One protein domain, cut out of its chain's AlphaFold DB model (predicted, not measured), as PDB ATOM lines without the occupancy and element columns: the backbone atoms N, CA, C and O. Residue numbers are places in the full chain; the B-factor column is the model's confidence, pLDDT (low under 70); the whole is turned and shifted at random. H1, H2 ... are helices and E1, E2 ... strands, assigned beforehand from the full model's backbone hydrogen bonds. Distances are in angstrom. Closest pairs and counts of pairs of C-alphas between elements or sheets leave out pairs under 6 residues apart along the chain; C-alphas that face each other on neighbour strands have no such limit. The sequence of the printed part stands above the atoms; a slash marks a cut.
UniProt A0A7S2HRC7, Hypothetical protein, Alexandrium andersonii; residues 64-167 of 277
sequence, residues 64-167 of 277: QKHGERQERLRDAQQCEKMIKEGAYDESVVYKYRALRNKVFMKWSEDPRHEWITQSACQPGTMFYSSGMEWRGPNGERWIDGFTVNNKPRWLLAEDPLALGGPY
ATOM      1  N   GLN A  64     -45.538  55.252  -4.432       78.50
ATOM      2  CA  GLN A  64     -46.482  54.364  -5.117       78.50
ATOM      3  C   GLN A  64     -45.753  53.203  -5.809       78.50
ATOM      4  O   GLN A  64     -46.062  52.038  -5.555       78.50
ATOM      5  N   LYS A  65     -44.731  53.505  -6.622       72.06
ATOM      6  CA  LYS A  65     -43.913  52.484  -7.299       72.06
ATOM      7  C   LYS A  65     -43.230  51.544  -6.305       72.06
ATOM      8  O   LYS A  65     -43.115  50.345  -6.565       72.06
ATOM      9  N   HIS A  66     -42.778  52.063  -5.164       74.38
ATOM     10  CA  HIS A  66     -42.204  51.238  -4.108       74.38
ATOM     11  C   HIS A  66     -43.254  50.300  -3.483       74.38
ATOM     12  O   HIS A  66     -42.948  49.124  -3.261       74.38
ATOM     13  N   GLY A  67     -44.476  50.777  -3.239       76.75
ATOM     14  CA  GLY A  67     -45.584  49.959  -2.738       76.75
ATOM     15  C   GLY A  67     -45.926  48.804  -3.681       76.75
ATOM     16  O   GLY A  67     -45.893  47.642  -3.270       76.75
ATOM     17  N   GLU A  68     -46.126  49.107  -4.966       73.69
ATOM     18  CA  GLU A  68     -46.380  48.104  -6.014       73.69
ATOM     19  C   GLU A  68     -45.247  47.067  -6.106       73.69
ATOM     20  O   GLU A  68     -45.484  45.875  -6.317       73.69
ATOM     21  N   ARG A  69     -43.994  47.499  -5.918       73.44
ATOM     22  CA  ARG A  69     -42.828  46.607  -5.891       73.44
ATOM     23  C   ARG A  69     -42.851  45.662  -4.688       73.44
ATOM     24  O   ARG A  69     -42.578  44.475  -4.852       73.44
ATOM     25  N   GLN A  70     -43.151  46.164  -3.488       75.38
ATOM     26  CA  GLN A  70     -43.205  45.333  -2.279       75.38
ATOM     27  C   GLN A  70     -44.336  44.305  -2.332       75.38
ATOM     28  O   GLN A  70     -44.159  43.177  -1.879       75.38
ATOM     29  N   GLU A  71     -45.491  44.669  -2.884       77.56
ATOM     30  CA  GLU A  71     -46.600  43.736  -3.093       77.56
ATOM     31  C   GLU A  71     -46.194  42.565  -3.994       77.56
ATOM     32  O   GLU A  71     -46.374  41.414  -3.615       77.56
ATOM     33  N   ARG A  72     -45.502  42.821  -5.106       69.06
ATOM     34  CA  ARG A  72     -45.043  41.747  -6.007       69.06
ATOM     35  C   ARG A  72     -43.986  40.845  -5.407       69.06
ATOM     36  O   ARG A  72     -43.972  39.653  -5.693       69.06
ATOM     37  N   LEU A  73     -43.070  41.407  -4.618       72.62
ATOM     38  CA  LEU A  73     -42.091  40.593  -3.904       72.62
ATOM     39  C   LEU A  73     -42.804  39.642  -2.939       72.62
ATOM     40  O   LEU A  73     -42.430  38.474  -2.876       72.62
ATOM     41  N   ARG A  74     -43.863  40.110  -2.265       78.69
ATOM     42  CA  ARG A  74     -44.717  39.256  -1.431       78.69
ATOM     43  C   ARG A  74     -45.453  38.207  -2.260       78.69
ATOM     44  O   ARG A  74     -45.393  37.039  -1.893       78.69
ATOM     45  N   ASP A  75     -46.047  38.577  -3.394       76.62
ATOM     46  CA  ASP A  75     -46.722  37.624  -4.285       76.62
ATOM     47  C   ASP A  75     -45.765  36.534  -4.783       76.62
ATOM     48  O   ASP A  75     -46.077  35.347  -4.735       76.62
ATOM     49  N   ALA A  76     -44.568  36.920  -5.230       73.44
ATOM     50  CA  ALA A  76     -43.556  35.988  -5.714       73.44
ATOM     51  C   ALA A  76     -43.069  35.048  -4.602       73.44
ATOM     52  O   ALA A  76     -42.929  33.847  -4.843       73.44
ATOM     53  N   GLN A  77     -42.850  35.575  -3.392       80.69
ATOM     54  CA  GLN A  77     -42.493  34.786  -2.208       80.69
ATOM     55  C   GLN A  77     -43.618  33.833  -1.798       80.69
ATOM     56  O   GLN A  77     -43.352  32.697  -1.413       80.69
ATOM     57  N   GLN A  78     -44.874  34.268  -1.891       81.75
ATOM     58  CA  GLN A  78     -46.025  33.438  -1.566       81.75
ATOM     59  C   GLN A  78     -46.231  32.331  -2.602       81.75
ATOM     60  O   GLN A  78     -46.433  31.187  -2.204       81.75
ATOM     61  N   CYS A  79     -46.097  32.613  -3.903       76.88
ATOM     62  CA  CYS A  79     -46.073  31.572  -4.932       76.88
ATOM     63  C   CYS A  79     -44.946  30.563  -4.669       76.88
ATOM     64  O   CYS A  79     -45.181  29.360  -4.702       76.88
ATOM     65  N   GLU A  80     -43.737  31.037  -4.347       80.44
ATOM     66  CA  GLU A  80     -42.611  30.158  -4.019       80.44
ATOM     67  C   GLU A  80     -42.902  29.282  -2.792       80.44
ATOM     68  O   GLU A  80     -42.576  28.096  -2.782       80.44
ATOM     69  N   LYS A  81     -43.550  29.849  -1.770       84.25
ATOM     70  CA  LYS A  81     -43.983  29.120  -0.577       84.25
ATOM     71  C   LYS A  81     -45.025  28.050  -0.917       84.25
ATOM     72  O   LYS A  81     -44.841  26.911  -0.510       84.25
ATOM     73  N   MET A  82     -46.055  28.379  -1.698       80.75
ATOM     74  CA  MET A  82     -47.088  27.418  -2.115       80.75
ATOM     75  C   MET A  82     -46.500  26.253  -2.921       80.75
ATOM     76  O   MET A  82     -46.895  25.107  -2.728       80.75
ATOM     77  N   ILE A  83     -45.530  26.539  -3.791       79.19
ATOM     78  CA  ILE A  83     -44.792  25.517  -4.540       79.19
ATOM     79  C   ILE A  83     -44.007  24.610  -3.576       79.19
ATOM     80  O   ILE A  83     -44.119  23.390  -3.648       79.19
ATOM     81  N   LYS A  84     -43.269  25.190  -2.621       82.88
ATOM     82  CA  LYS A  84     -42.503  24.436  -1.608       82.88
ATOM     83  C   LYS A  84     -43.379  23.594  -0.678       82.88
ATOM     84  O   LYS A  84     -42.943  22.546  -0.218       82.88
ATOM     85  N   GLU A  85     -44.594  24.052  -0.394       86.56
ATOM     86  CA  GLU A  85     -45.582  23.336   0.420       86.56
ATOM     87  C   GLU A  85     -46.287  22.208  -0.354       86.56
ATOM     88  O   GLU A  85     -47.124  21.509   0.215       86.56
ATOM     89  N   GLY A  86     -45.952  22.002  -1.635       79.19
ATOM     90  CA  GLY A  86     -46.521  20.940  -2.463       79.19
ATOM     91  C   GLY A  86     -47.960  21.207  -2.899       79.19
ATOM     92  O   GLY A  86     -48.628  20.293  -3.375       79.19
ATOM     93  N   ALA A  87     -48.450  22.448  -2.770       76.19
ATOM     94  CA  ALA A  87     -49.749  22.832  -3.327       76.19
ATOM     95  C   ALA A  87     -49.757  22.733  -4.862       76.19
ATOM     96  O   ALA A  87     -50.814  22.573  -5.470       76.19
ATOM     97  N   TYR A  88     -48.571  22.806  -5.472       68.94
ATOM     98  CA  TYR A  88     -48.340  22.599  -6.894       68.94
ATOM     99  C   TYR A  88     -47.154  21.662  -7.090       68.94
ATOM    100  O   TYR A  88     -46.160  21.750  -6.369       68.94
ATOM    101  N   ASP A  89     -47.256  20.790  -8.087       72.56
ATOM    102  CA  ASP A  89     -46.150  19.936  -8.500       72.56
ATOM    103  C   ASP A  89     -45.057  20.801  -9.149       72.56
ATOM    104  O   ASP A  89     -45.283  21.456 -10.170       72.56
ATOM    105  N   GLU A  90     -43.864  20.822  -8.545       70.12
ATOM    106  CA  GLU A  90     -42.708  21.560  -9.065       70.12
ATOM    107  C   GLU A  90     -42.340  21.164 -10.498       70.12
ATOM    108  O   GLU A  90     -41.765  21.986 -11.210       70.12
ATOM    109  N   SER A  91     -42.691  19.949 -10.932       69.75
ATOM    110  CA  SER A  91     -42.423  19.471 -12.290       69.75
ATOM    111  C   SER A  91     -43.295  20.125 -13.366       69.75
ATOM    112  O   SER A  91     -42.974  20.024 -14.549       69.75
ATOM    113  N   VAL A  92     -44.368  20.825 -12.978       76.31
ATOM    114  CA  VAL A  92     -45.354  21.409 -13.907       76.31
ATOM    115  C   VAL A  92     -45.244  22.940 -13.984       76.31
ATOM    116  O   VAL A  92     -45.791  23.562 -14.893       76.31
ATOM    117  N   VAL A  93     -44.521  23.576 -13.057       85.56
ATOM    118  CA  VAL A  93     -44.423  25.043 -12.990       85.56
ATOM    119  C   VAL A  93     -43.175  25.551 -13.706       85.56
ATOM    120  O   VAL A  93     -42.048  25.398 -13.228       85.56
ATOM    121  N   TYR A  94     -43.386  26.277 -14.801       90.56
ATOM    122  CA  TYR A  94     -42.324  26.952 -15.536       90.56
ATOM    123  C   TYR A  94     -41.961  28.269 -14.852       90.56
ATOM    124  O   TYR A  94     -42.822  29.050 -14.433       90.56
ATOM    125  N   LYS A  95     -40.660  28.523 -14.723       92.25
ATOM    126  CA  LYS A  95     -40.107  29.690 -14.026       92.25
ATOM    127  C   LYS A  95     -39.421  30.589 -15.043       92.25
ATOM    128  O   LYS A  95     -38.566  30.126 -15.789       92.25
ATOM    129  N   TYR A  96     -39.754  31.870 -15.033       94.56
ATOM    130  CA  TYR A  96     -39.223  32.878 -15.942       94.56
ATOM    131  C   TYR A  96     -38.618  34.043 -15.168       94.56
ATOM    132  O   TYR A  96     -39.094  34.397 -14.095       94.56
ATOM    133  N   ARG A  97     -37.596  34.694 -15.717       93.56
ATOM    134  CA  ARG A  97     -37.024  35.927 -15.179       93.56
ATOM    135  C   ARG A  97     -37.192  37.078 -16.149       93.56
ATOM    136  O   ARG A  97     -36.913  36.934 -17.337       93.56
ATOM    137  N   ALA A  98     -37.581  38.238 -15.631       93.44
ATOM    138  CA  ALA A  98     -37.608  39.455 -16.433       93.44
ATOM    139  C   ALA A  98     -36.201  39.889 -16.845       93.44
ATOM    140  O   ALA A  98     -35.295  39.970 -16.022       93.44
ATOM    141  N   LEU A  99     -36.020  40.224 -18.119       90.00
ATOM    142  CA  LEU A  99     -34.769  40.782 -18.638       90.00
ATOM    143  C   LEU A  99     -34.722  42.313 -18.571       90.00
ATOM    144  O   LEU A  99     -33.686  42.930 -18.841       90.00
ATOM    145  N   ARG A 100     -35.867  42.932 -18.285       88.50
ATOM    146  CA  ARG A 100     -36.121  44.374 -18.370       88.50
ATOM    147  C   ARG A 100     -36.800  44.860 -17.097       88.50
ATOM    148  O   ARG A 100     -37.329  44.069 -16.326       88.50
ATOM    149  N   ASN A 101     -36.828  46.176 -16.922       86.19
ATOM    150  CA  ASN A 101     -37.516  46.835 -15.813       86.19
ATOM    151  C   ASN A 101     -39.038  47.003 -16.025       86.19
ATOM    152  O   ASN A 101     -39.732  47.643 -15.233       86.19
ATOM    153  N   LYS A 102     -39.568  46.466 -17.125       90.94
ATOM    154  CA  LYS A 102     -40.970  46.553 -17.534       90.94
ATOM    155  C   LYS A 102     -41.371  45.202 -18.140       90.94
ATOM    156  O   LYS A 102     -40.614  44.638 -18.929       90.94
ATOM    157  N   VAL A 103     -42.553  44.710 -17.778       93.31
ATOM    158  CA  VAL A 103     -43.201  43.531 -18.375       93.31
ATOM    159  C   VAL A 103     -44.564  43.958 -18.900       93.31
ATOM    160  O   VAL A 103     -45.266  44.737 -18.252       93.31
ATOM    161  N   PHE A 104     -44.924  43.465 -20.080       95.50
ATOM    162  CA  PHE A 104     -46.222  43.722 -20.692       95.50
ATOM    163  C   PHE A 104     -47.190  42.601 -20.348       95.50
ATOM    164  O   PHE A 104     -46.815  41.428 -20.337       95.50
ATOM    165  N   MET A 105     -48.421  42.979 -20.016       95.38
ATOM    166  CA  MET A 105     -49.391  42.078 -19.418       95.38
ATOM    167  C   MET A 105     -50.796  42.303 -19.962       95.38
ATOM    168  O   MET A 105     -51.250  43.445 -20.038       95.38
ATOM    169  N   LYS A 106     -51.519  41.215 -20.228       95.50
ATOM    170  CA  LYS A 106     -52.966  41.224 -20.483       95.50
ATOM    171  C   LYS A 106     -53.682  40.640 -19.274       95.50
ATOM    172  O   LYS A 106     -53.401  39.509 -18.889       95.50
ATOM    173  N   TRP A 107     -54.592  41.397 -18.671       92.38
ATOM    174  CA  TRP A 107     -55.372  40.966 -17.503       92.38
ATOM    175  C   TRP A 107     -56.667  40.275 -17.939       92.38
ATOM    176  O   TRP A 107     -57.760  40.789 -17.727       92.38
ATOM    177  N   SER A 108     -56.523  39.140 -18.611       92.31
ATOM    178  CA  SER A 108     -57.628  38.370 -19.174       92.31
ATOM    179  C   SER A 108     -57.258  36.892 -19.204       92.31
ATOM    180  O   SER A 108     -56.081  36.547 -19.306       92.31
ATOM    181  N   GLU A 109     -58.268  36.029 -19.147       91.56
ATOM    182  CA  GLU A 109     -58.130  34.607 -19.467       91.56
ATOM    183  C   GLU A 109     -57.892  34.398 -20.966       91.56
ATOM    184  O   GLU A 109     -57.037  33.606 -21.353       91.56
ATOM    185  N   ASP A 110     -58.567  35.182 -21.810       94.69
ATOM    186  CA  ASP A 110     -58.372  35.153 -23.258       94.69
ATOM    187  C   ASP A 110     -57.061  35.867 -23.654       94.69
ATOM    188  O   ASP A 110     -56.965  37.091 -23.473       94.69
ATOM    189  N   PRO A 111     -56.068  35.160 -24.238       95.38
ATOM    190  CA  PRO A 111     -54.826  35.769 -24.712       95.38
ATOM    191  C   PRO A 111     -55.026  36.781 -25.842       95.38
ATOM    192  O   PRO A 111     -54.145  37.607 -26.090       95.38
ATOM    193  N   ARG A 112     -56.164  36.740 -26.545       95.62
ATOM    194  CA  ARG A 112     -56.484  37.649 -27.656       95.62
ATOM    195  C   ARG A 112     -56.921  39.025 -27.185       95.62
ATOM    196  O   ARG A 112     -57.010  39.930 -28.006       95.62
ATOM    197  N   HIS A 113     -57.152  39.197 -25.885       94.62
ATOM    198  CA  HIS A 113     -57.531  40.481 -25.322       94.62
ATOM    199  C   HIS A 113     -56.528  41.574 -25.726       94.62
ATOM    200  O   HIS A 113     -55.312  41.408 -25.589       94.62
ATOM    201  N   GLU A 114     -57.044  42.678 -26.260       93.00
ATOM    202  CA  GLU A 114     -56.232  43.732 -26.882       93.00
ATOM    203  C   GLU A 114     -55.613  44.679 -25.851       93.00
ATOM    204  O   GLU A 114     -54.581  45.298 -26.110       93.00
ATOM    205  N   TRP A 115     -56.213  44.777 -24.662       94.50
ATOM    206  CA  TRP A 115     -55.736  45.677 -23.622       94.50
ATOM    207  C   TRP A 115     -54.441  45.158 -22.991       94.50
ATOM    208  O   TRP A 115     -54.437  44.240 -22.162       94.50
ATOM    209  N   ILE A 116     -53.329  45.783 -23.376       95.00
ATOM    210  CA  ILE A 116     -52.000  45.514 -22.837       95.00
ATOM    211  C   ILE A 116     -51.655  46.603 -21.826       95.00
ATOM    212  O   ILE A 116     -51.590  47.788 -22.139       95.00
ATOM    213  N   THR A 117     -51.373  46.181 -20.601       93.62
ATOM    214  CA  THR A 117     -50.824  47.042 -19.552       93.62
ATOM    215  C   THR A 117     -49.321  46.848 -19.444       93.62
ATOM    216  O   THR A 117     -48.807  45.742 -19.613       93.62
ATOM    217  N   GLN A 118     -48.604  47.921 -19.132       93.62
ATOM    218  CA  GLN A 118     -47.189  47.851 -18.809       93.62
ATOM    219  C   GLN A 118     -47.013  47.875 -17.296       93.62
ATOM    220  O   GLN A 118     -47.596  48.695 -16.594       93.62
ATOM    221  N   SER A 119     -46.160  46.989 -16.804       88.88
ATOM    222  CA  SER A 119     -45.977  46.755 -15.385       88.88
ATOM    223  C   SER A 119     -44.507  46.902 -15.017       88.88
ATOM    224  O   SER A 119     -43.663  46.195 -15.569       88.88
ATOM    225  N   ALA A 120     -44.181  47.810 -14.097       87.62
ATOM    226  CA  ALA A 120     -42.804  48.003 -13.646       87.62
ATOM    227  C   ALA A 120     -42.315  46.795 -12.827       87.62
ATOM    228  O   ALA A 120     -43.023  46.285 -11.964       87.62
ATOM    229  N   CYS A 121     -41.096  46.331 -13.078       87.62
ATOM    230  CA  CYS A 121     -40.448  45.264 -12.312       87.62
ATOM    231  C   CYS A 121     -38.934  45.486 -12.285       87.62
ATOM    232  O   CYS A 121     -38.433  46.407 -12.921       87.62
ATOM    233  N   GLN A 122     -38.198  44.661 -11.545       85.81
ATOM    234  CA  GLN A 122     -36.741  44.651 -11.649       85.81
ATOM    235  C   GLN A 122     -36.276  43.552 -12.605       85.81
ATOM    236  O   GLN A 122     -36.847  42.454 -12.581       85.81
ATOM    237  N   PRO A 123     -35.219  43.782 -13.395       88.94
ATOM    238  CA  PRO A 123     -34.505  42.697 -14.050       88.94
ATOM    239  C   PRO A 123     -34.175  41.575 -13.052       88.94
ATOM    240  O   PRO A 123     -33.772  41.809 -11.918       88.94
ATOM    241  N   GLY A 124     -34.411  40.332 -13.454       87.88
ATOM    242  CA  GLY A 124     -34.262  39.147 -12.617       87.88
ATOM    243  C   GLY A 124     -35.489  38.779 -11.775       87.88
ATOM    244  O   GLY A 124     -35.465  37.691 -11.191       87.88
ATOM    245  N   THR A 125     -36.542  39.615 -11.733       89.12
ATOM    246  CA  THR A 125     -37.822  39.295 -11.064       89.12
ATOM    247  C   THR A 125     -38.376  37.985 -11.615       89.12
ATOM    248  O   THR A 125     -38.458  37.823 -12.833       89.12
ATOM    249  N   MET A 126     -38.745  37.068 -10.717       91.06
ATOM    250  CA  MET A 126     -39.285  35.759 -11.074       91.06
ATOM    251  C   MET A 126     -40.779  35.853 -11.402       91.06
ATOM    252  O   MET A 126     -41.551  36.443 -10.647       91.06
ATOM    253  N   PHE A 127     -41.174  35.223 -12.499       91.81
ATOM    254  CA  PHE A 127     -42.547  34.984 -12.915       91.81
ATOM    255  C   PHE A 127     -42.760  33.478 -13.046       91.81
ATOM    256  O   PHE A 127     -41.836  32.734 -13.372       91.81
ATOM    257  N   TYR A 128     -43.977  33.034 -12.777       90.19
ATOM    258  CA  TYR A 128     -44.362  31.629 -12.827       90.19
ATOM    259  C   TYR A 128     -45.427  31.459 -13.909       90.19
ATOM    260  O   TYR A 128     -46.230  32.369 -14.120       90.19
ATOM    261  N   SER A 129     -45.422  30.319 -14.583       91.25
ATOM    262  CA  SER A 129     -46.308  29.977 -15.699       91.25
ATOM    263  C   SER A 129     -46.673  28.495 -15.604       91.25
ATOM    264  O   SER A 129     -45.877  27.696 -15.101       91.25
ATOM    265  N   SER A 130     -47.861  28.122 -16.078       88.06
ATOM    266  CA  SER A 130     -48.257  26.715 -16.239       88.06
ATOM    267  C   SER A 130     -47.681  26.068 -17.506       88.06
ATOM    268  O   SER A 130     -47.886  24.882 -17.743       88.06
ATOM    269  N   GLY A 131     -46.944  26.836 -18.317       89.25
ATOM    270  CA  GLY A 131     -46.387  26.402 -19.598       89.25
ATOM    271  C   GLY A 131     -47.328  26.630 -20.777       89.25
ATOM    272  O   GLY A 131     -47.011  26.219 -21.893       89.25
ATOM    273  N   MET A 132     -48.478  27.280 -20.566       92.69
ATOM    274  CA  MET A 132     -49.355  27.652 -21.667       92.69
ATOM    275  C   MET A 132     -48.747  28.826 -22.425       92.69
ATOM    276  O   MET A 132     -48.495  29.896 -21.870       92.69
ATOM    277  N   GLU A 133     -48.558  28.633 -23.725       96.19
ATOM    278  CA  GLU A 133     -48.053  29.665 -24.617       96.19
ATOM    279  C   GLU A 133     -49.118  30.087 -25.625       96.19
ATOM    280  O   GLU A 133     -49.920  29.285 -26.109       96.19
ATOM    281  N   TRP A 134     -49.086  31.360 -25.995       97.31
ATOM    282  CA  TRP A 134     -49.865  31.897 -27.095       97.31
ATOM    283  C   TRP A 134     -48.981  32.758 -27.989       97.31
ATOM    284  O   TRP A 134     -48.175  33.556 -27.510       97.31
ATOM    285  N   ARG A 135     -49.147  32.610 -29.307       97.81
ATOM    286  CA  ARG A 135     -48.477  33.459 -30.291       97.81
ATOM    287  C   ARG A 135     -49.433  34.516 -30.816       97.81
ATOM    288  O   ARG A 135     -50.508  34.191 -31.319       97.81
ATOM    289  N   GLY A 136     -49.014  35.767 -30.679       96.00
ATOM    290  CA  GLY A 136     -49.730  36.922 -31.182       96.00
ATOM    291  C   GLY A 136     -49.726  37.011 -32.704       96.00
ATOM    292  O   GLY A 136     -48.955  36.315 -33.373       96.00
ATOM    293  N   PRO A 137     -50.596  37.866 -33.267       95.06
ATOM    294  CA  PRO A 137     -50.718  38.033 -34.710       95.06
ATOM    295  C   PRO A 137     -49.423  38.529 -35.372       95.06
ATOM    296  O   PRO A 137     -49.207  38.225 -36.542       95.06
ATOM    297  N   ASN A 138     -48.538  39.221 -34.643       94.75
ATOM    298  CA  ASN A 138     -47.247  39.681 -35.165       94.75
ATOM    299  C   ASN A 138     -46.083  38.765 -34.747       94.75
ATOM    300  O   ASN A 138     -44.916  39.137 -34.867       94.75
ATOM    301  N   GLY A 139     -46.381  37.561 -34.249       95.12
ATOM    302  CA  GLY A 139     -45.387  36.581 -33.818       95.12
ATOM    303  C   GLY A 139     -44.891  36.760 -32.381       95.12
ATOM    304  O   GLY A 139     -43.982  36.035 -31.975       95.12
ATOM    305  N   GLU A 140     -45.480  37.672 -31.601       96.81
ATOM    306  CA  GLU A 140     -45.155  37.855 -30.184       96.81
ATOM    307  C   GLU A 140     -45.402  36.563 -29.399       96.81
ATOM    308  O   GLU A 140     -46.450  35.936 -29.555       96.81
ATOM    309  N   ARG A 141     -44.479  36.167 -28.519       97.25
ATOM    310  CA  ARG A 141     -44.682  35.031 -27.612       97.25
ATOM    311  C   ARG A 141     -45.217  35.533 -26.281       97.25
ATOM    312  O   ARG A 141     -44.537  36.281 -25.578       97.25
ATOM    313  N   TRP A 142     -46.407  35.076 -25.924       97.69
ATOM    314  CA  TRP A 142     -47.032  35.293 -24.629       97.69
ATOM    315  C   TRP A 142     -47.055  33.985 -23.853       97.69
ATOM    316  O   TRP A 142     -47.284  32.926 -24.431       97.69
ATOM    317  N   ILE A 143     -46.850  34.076 -22.549       96.94
ATOM    318  CA  ILE A 143     -46.975  32.956 -21.619       96.94
ATOM    319  C   ILE A 143     -48.067  33.280 -20.613       96.94
ATOM    320  O   ILE A 143     -48.272  34.449 -20.271       96.94
ATOM    321  N   ASP A 144     -48.772  32.275 -20.128       94.50
ATOM    322  CA  ASP A 144     -49.665  32.478 -19.000       94.50
ATOM    323  C   ASP A 144     -48.859  32.882 -17.752       94.50
ATOM    324  O   ASP A 144     -47.738  32.435 -17.518       94.50
ATOM    325  N   GLY A 145     -49.410  33.787 -16.953       89.69
ATOM    326  CA  GLY A 145     -48.799  34.251 -15.720       89.69
ATOM    327  C   GLY A 145     -49.577  33.753 -14.518       89.69
ATOM    328  O   GLY A 145     -50.695  34.194 -14.266       89.69
ATOM    329  N   PHE A 146     -48.941  32.931 -13.700       77.81
ATOM    330  CA  PHE A 146     -49.490  32.469 -12.438       77.81
ATOM    331  C   PHE A 146     -49.484  33.612 -11.395       77.81
ATOM    332  O   PHE A 146     -48.509  34.370 -11.280       77.81
ATOM    333  N   THR A 147     -50.588  33.806 -10.666       71.25
ATOM    334  CA  THR A 147     -50.714  34.773  -9.551       71.25
ATOM    335  C   THR A 147     -51.173  34.068  -8.285       71.25
ATOM    336  O   THR A 147     -51.957  33.128  -8.357       71.25
ATOM    337  N   VAL A 148     -50.798  34.607  -7.121       65.06
ATOM    338  CA  VAL A 148     -51.372  34.218  -5.819       65.06
ATOM    339  C   VAL A 148     -52.900  34.326  -5.813       65.06
ATOM    340  O   VAL A 148     -53.587  33.487  -5.243       65.06
ATOM    341  N   ASN A 149     -53.440  35.343  -6.486       73.00
ATOM    342  CA  ASN A 149     -54.877  35.611  -6.529       73.00
ATOM    343  C   ASN A 149     -55.640  34.706  -7.510       73.00
ATOM    344  O   ASN A 149     -56.833  34.921  -7.715       73.00
ATOM    345  N   ASN A 150     -54.952  33.760  -8.162       71.38
ATOM    346  CA  ASN A 150     -55.477  32.900  -9.221       71.38
ATOM    347  C   ASN A 150     -56.192  33.671 -10.351       71.38
ATOM    348  O   ASN A 150     -57.063  33.144 -11.037       71.38
ATOM    349  N   LYS A 151     -55.845  34.953 -10.529       82.81
ATOM    350  CA  LYS A 151     -56.355  35.780 -11.619       82.81
ATOM    351  C   LYS A 151     -55.543  35.465 -12.871       82.81
ATOM    352  O   LYS A 151     -54.315  35.623 -12.823       82.81
ATOM    353  N   PRO A 152     -56.194  35.055 -13.969       82.12
ATOM    354  CA  PRO A 152     -55.496  34.751 -15.198       82.12
ATOM    355  C   PRO A 152     -54.912  36.030 -15.794       82.12
ATOM    356  O   PRO A 152     -55.507  37.112 -15.745       82.12
ATOM    357  N   ARG A 153     -53.706  35.904 -16.332       93.69
ATOM    358  CA  ARG A 153     -53.021  36.965 -17.060       93.69
ATOM    359  C   ARG A 153     -52.080  36.352 -18.076       93.69
ATOM    360  O   ARG A 153     -51.562  35.264 -17.851       93.69
ATOM    361  N   TRP A 154     -51.791  37.094 -19.130       96.44
ATOM    362  CA  TRP A 154     -50.766  36.741 -20.103       96.44
ATOM    363  C   TRP A 154     -49.607  37.716 -19.995       96.44
ATOM    364  O   TRP A 154     -49.821  38.926 -19.936       96.44
ATOM    365  N   LEU A 155     -48.389  37.195 -19.955       96.75
ATOM    366  CA  LEU A 155     -47.148  37.949 -19.880       96.75
ATOM    367  C   LEU A 155     -46.443  37.873 -21.232       96.75
ATOM    368  O   LEU A 155     -46.263  36.788 -21.781       96.75
ATOM    369  N   LEU A 156     -46.019  39.014 -21.765       97.25
ATOM    370  CA  LEU A 156     -45.213  39.040 -22.979       97.25
ATOM    371  C   LEU A 156     -43.817  38.502 -22.655       97.25
ATOM    372  O   LEU A 156     -43.080  39.122 -21.887       97.25
ATOM    373  N   ALA A 157     -43.457  37.363 -23.237       96.50
ATOM    374  CA  ALA A 157     -42.140  36.761 -23.089       96.50
ATOM    375  C   ALA A 157     -41.172  37.252 -24.170       96.50
ATOM    376  O   ALA A 157     -40.021  37.554 -23.865       96.50
ATOM    377  N   GLU A 158     -41.634  37.392 -25.413       95.81
ATOM    378  CA  GLU A 158     -40.804  37.797 -26.549       95.81
ATOM    379  C   GLU A 158     -41.611  38.603 -27.566       95.81
ATOM    380  O   GLU A 158     -42.762  38.288 -27.849       95.81
ATOM    381  N   ASP A 159     -40.985  39.627 -28.136       94.25
ATOM    382  CA  ASP A 159     -41.531  40.424 -29.231       94.25
ATOM    383  C   ASP A 159     -40.487  40.441 -30.361       94.25
ATOM    384  O   ASP A 159     -39.400  40.995 -30.155       94.25
ATOM    385  N   PRO A 160     -40.783  39.841 -31.531       86.94
ATOM    386  CA  PRO A 160     -39.863  39.789 -32.667       86.94
ATOM    387  C   PRO A 160     -39.409  41.165 -33.160       86.94
ATOM    388  O   PRO A 160     -38.326  41.296 -33.727       86.94
ATOM    389  N   LEU A 161     -40.231  42.196 -32.951       86.88
ATOM    390  CA  LEU A 161     -39.950  43.565 -33.374       86.88
ATOM    391  C   LEU A 161     -39.222  44.364 -32.284       86.88
ATOM    392  O   LEU A 161     -38.679  45.446 -32.544       86.88
ATOM    393  N   ALA A 162     -39.160  43.849 -31.053       80.50
ATOM    394  CA  ALA A 162     -38.480  44.527 -29.966       80.50
ATOM    395  C   ALA A 162     -36.957  44.453 -30.134       80.50
ATOM    396  O   ALA A 162     -36.298  43.483 -29.756       80.50
ATOM    397  N   LEU A 163     -36.366  45.566 -30.575       67.19
ATOM    398  CA  LEU A 163     -34.918  45.777 -30.477       67.19
ATOM    399  C   LEU A 163     -34.497  45.623 -29.003       67.19
ATOM    400  O   LEU A 163     -34.929  46.409 -28.153       67.19
ATOM    401  N   GLY A 164     -33.708  44.591 -28.698       67.88
ATOM    402  CA  GLY A 164     -33.233  44.279 -27.344       67.88
ATOM    403  C   GLY A 164     -33.594  42.887 -26.811       67.88
ATOM    404  O   GLY A 164     -33.364  42.639 -25.627       67.88
ATOM    405  N   GLY A 165     -34.165  42.004 -27.637       83.19
ATOM    406  CA  GLY A 165     -34.405  40.595 -27.294       83.19
ATOM    407  C   GLY A 165     -35.627  40.371 -26.390       83.19
ATOM    408  O   GLY A 165     -36.438  41.287 -26.229       83.19
ATOM    409  N   PRO A 166     -35.774  39.182 -25.784       90.62
ATOM    410  CA  PRO A 166     -36.966  38.839 -25.016       90.62
ATOM    411  C   PRO A 166     -37.198  39.747 -23.794       90.62
ATOM    412  O   PRO A 166     -36.311  40.446 -23.292       90.62
ATOM    413  N   TYR A 167     -38.436  39.749 -23.313       93.12
ATOM    414  CA  TYR A 167     -38.839  40.370 -22.052       93.12
ATOM    415  C   TYR A 167     -38.653  39.418 -20.878       93.12
ATOM    416  O   TYR A 167     -38.241  39.861 -19.806       93.12
TER     417      TYR A 167
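AT A GLANCE: This is residues 64 to 167 of the 277 residues of the protein "Hypothetical protein" of Alexandrium andersonii (UniProt A0A7S2HRC7). A small body made of a strongly twisted five-stranded sheet, E3 E2 E7 E6 E5, and a separate two-stranded ribbon, E1 and E4, has one long helix, H1, running past the ribbon on its E4 side. The printed part has 104 residues, with one named helix followed by seven named strands in the order H1 E1 E2 E3 E4 E5 E6 E7. Both sheets are antiparallel, and the class is mixed, helices and strands, with under half of the residues in named elements. The whole is compact, with a radius of gyration of the C-alphas of 13.5 A, and spans 39 by 31 by 22 A.

IN THESE COORDINATES: Find C-alpha 64 at (-46.482, 54.364, -5.117); from there H1, residues 64 to 84, runs 30.4 A to C-alpha 84 at (-42.503, 24.436, -1.608). Next come E1, residues 94 to 98, 13.4 A long, and E2, residues 102 to 106, 13.5 A long. Read on to E3, residues 117 to 120, E4, residues 126 to 129, E5, residues 133 to 135, and E6, residues 141 to 144. The last strand, E7, residues 154 to 158, is 11.9 A long and ends at C-alpha 158, at (-40.804, 37.797, -26.549).

HOW THE PARTS SIT: Begin with the larger sheet, whose edge strands are E3 and E5. E2 and E3 are a hairpin, where N 105 and O 117 are 2.8 A apart. E2 is staggered: it pairs with E3 over residues 102 to 105 and with E7 over residues 105 to 106, where N 106 and O 154 are 2.9 A apart. E5, E6 and E7 form a meander, each strand the antiparallel neighbour of the one before; look at N 142 and O 134, 2.8 A, and N 155 and O 143, 2.8 A. In the smaller sheet, E1 and E4 are antiparallel, with N 96 and O 127 2.8 A apart. The closest C-alphas of E4 and E6 are those of Ser 129 and Asp 144, 5.3 A apart. H1 comes nearest to E4 at Ala 76 and Met 126, C-alphas 6.9 A apart; it is only just not on the larger sheet, with 4 pairs of C-alphas within 10 A. In H1 every O i to N i+4 pair is within hydrogen-bond range.

THE WHOLE: The two C-alphas farthest apart are those of Glu 85 and Leu 161, 39.8 A. The printed part has no cut, and no link is long. The mean pLDDT of the printed part is 86.3; look for values under 70 at residues 72, 88, 91, 148 and 163 to 164.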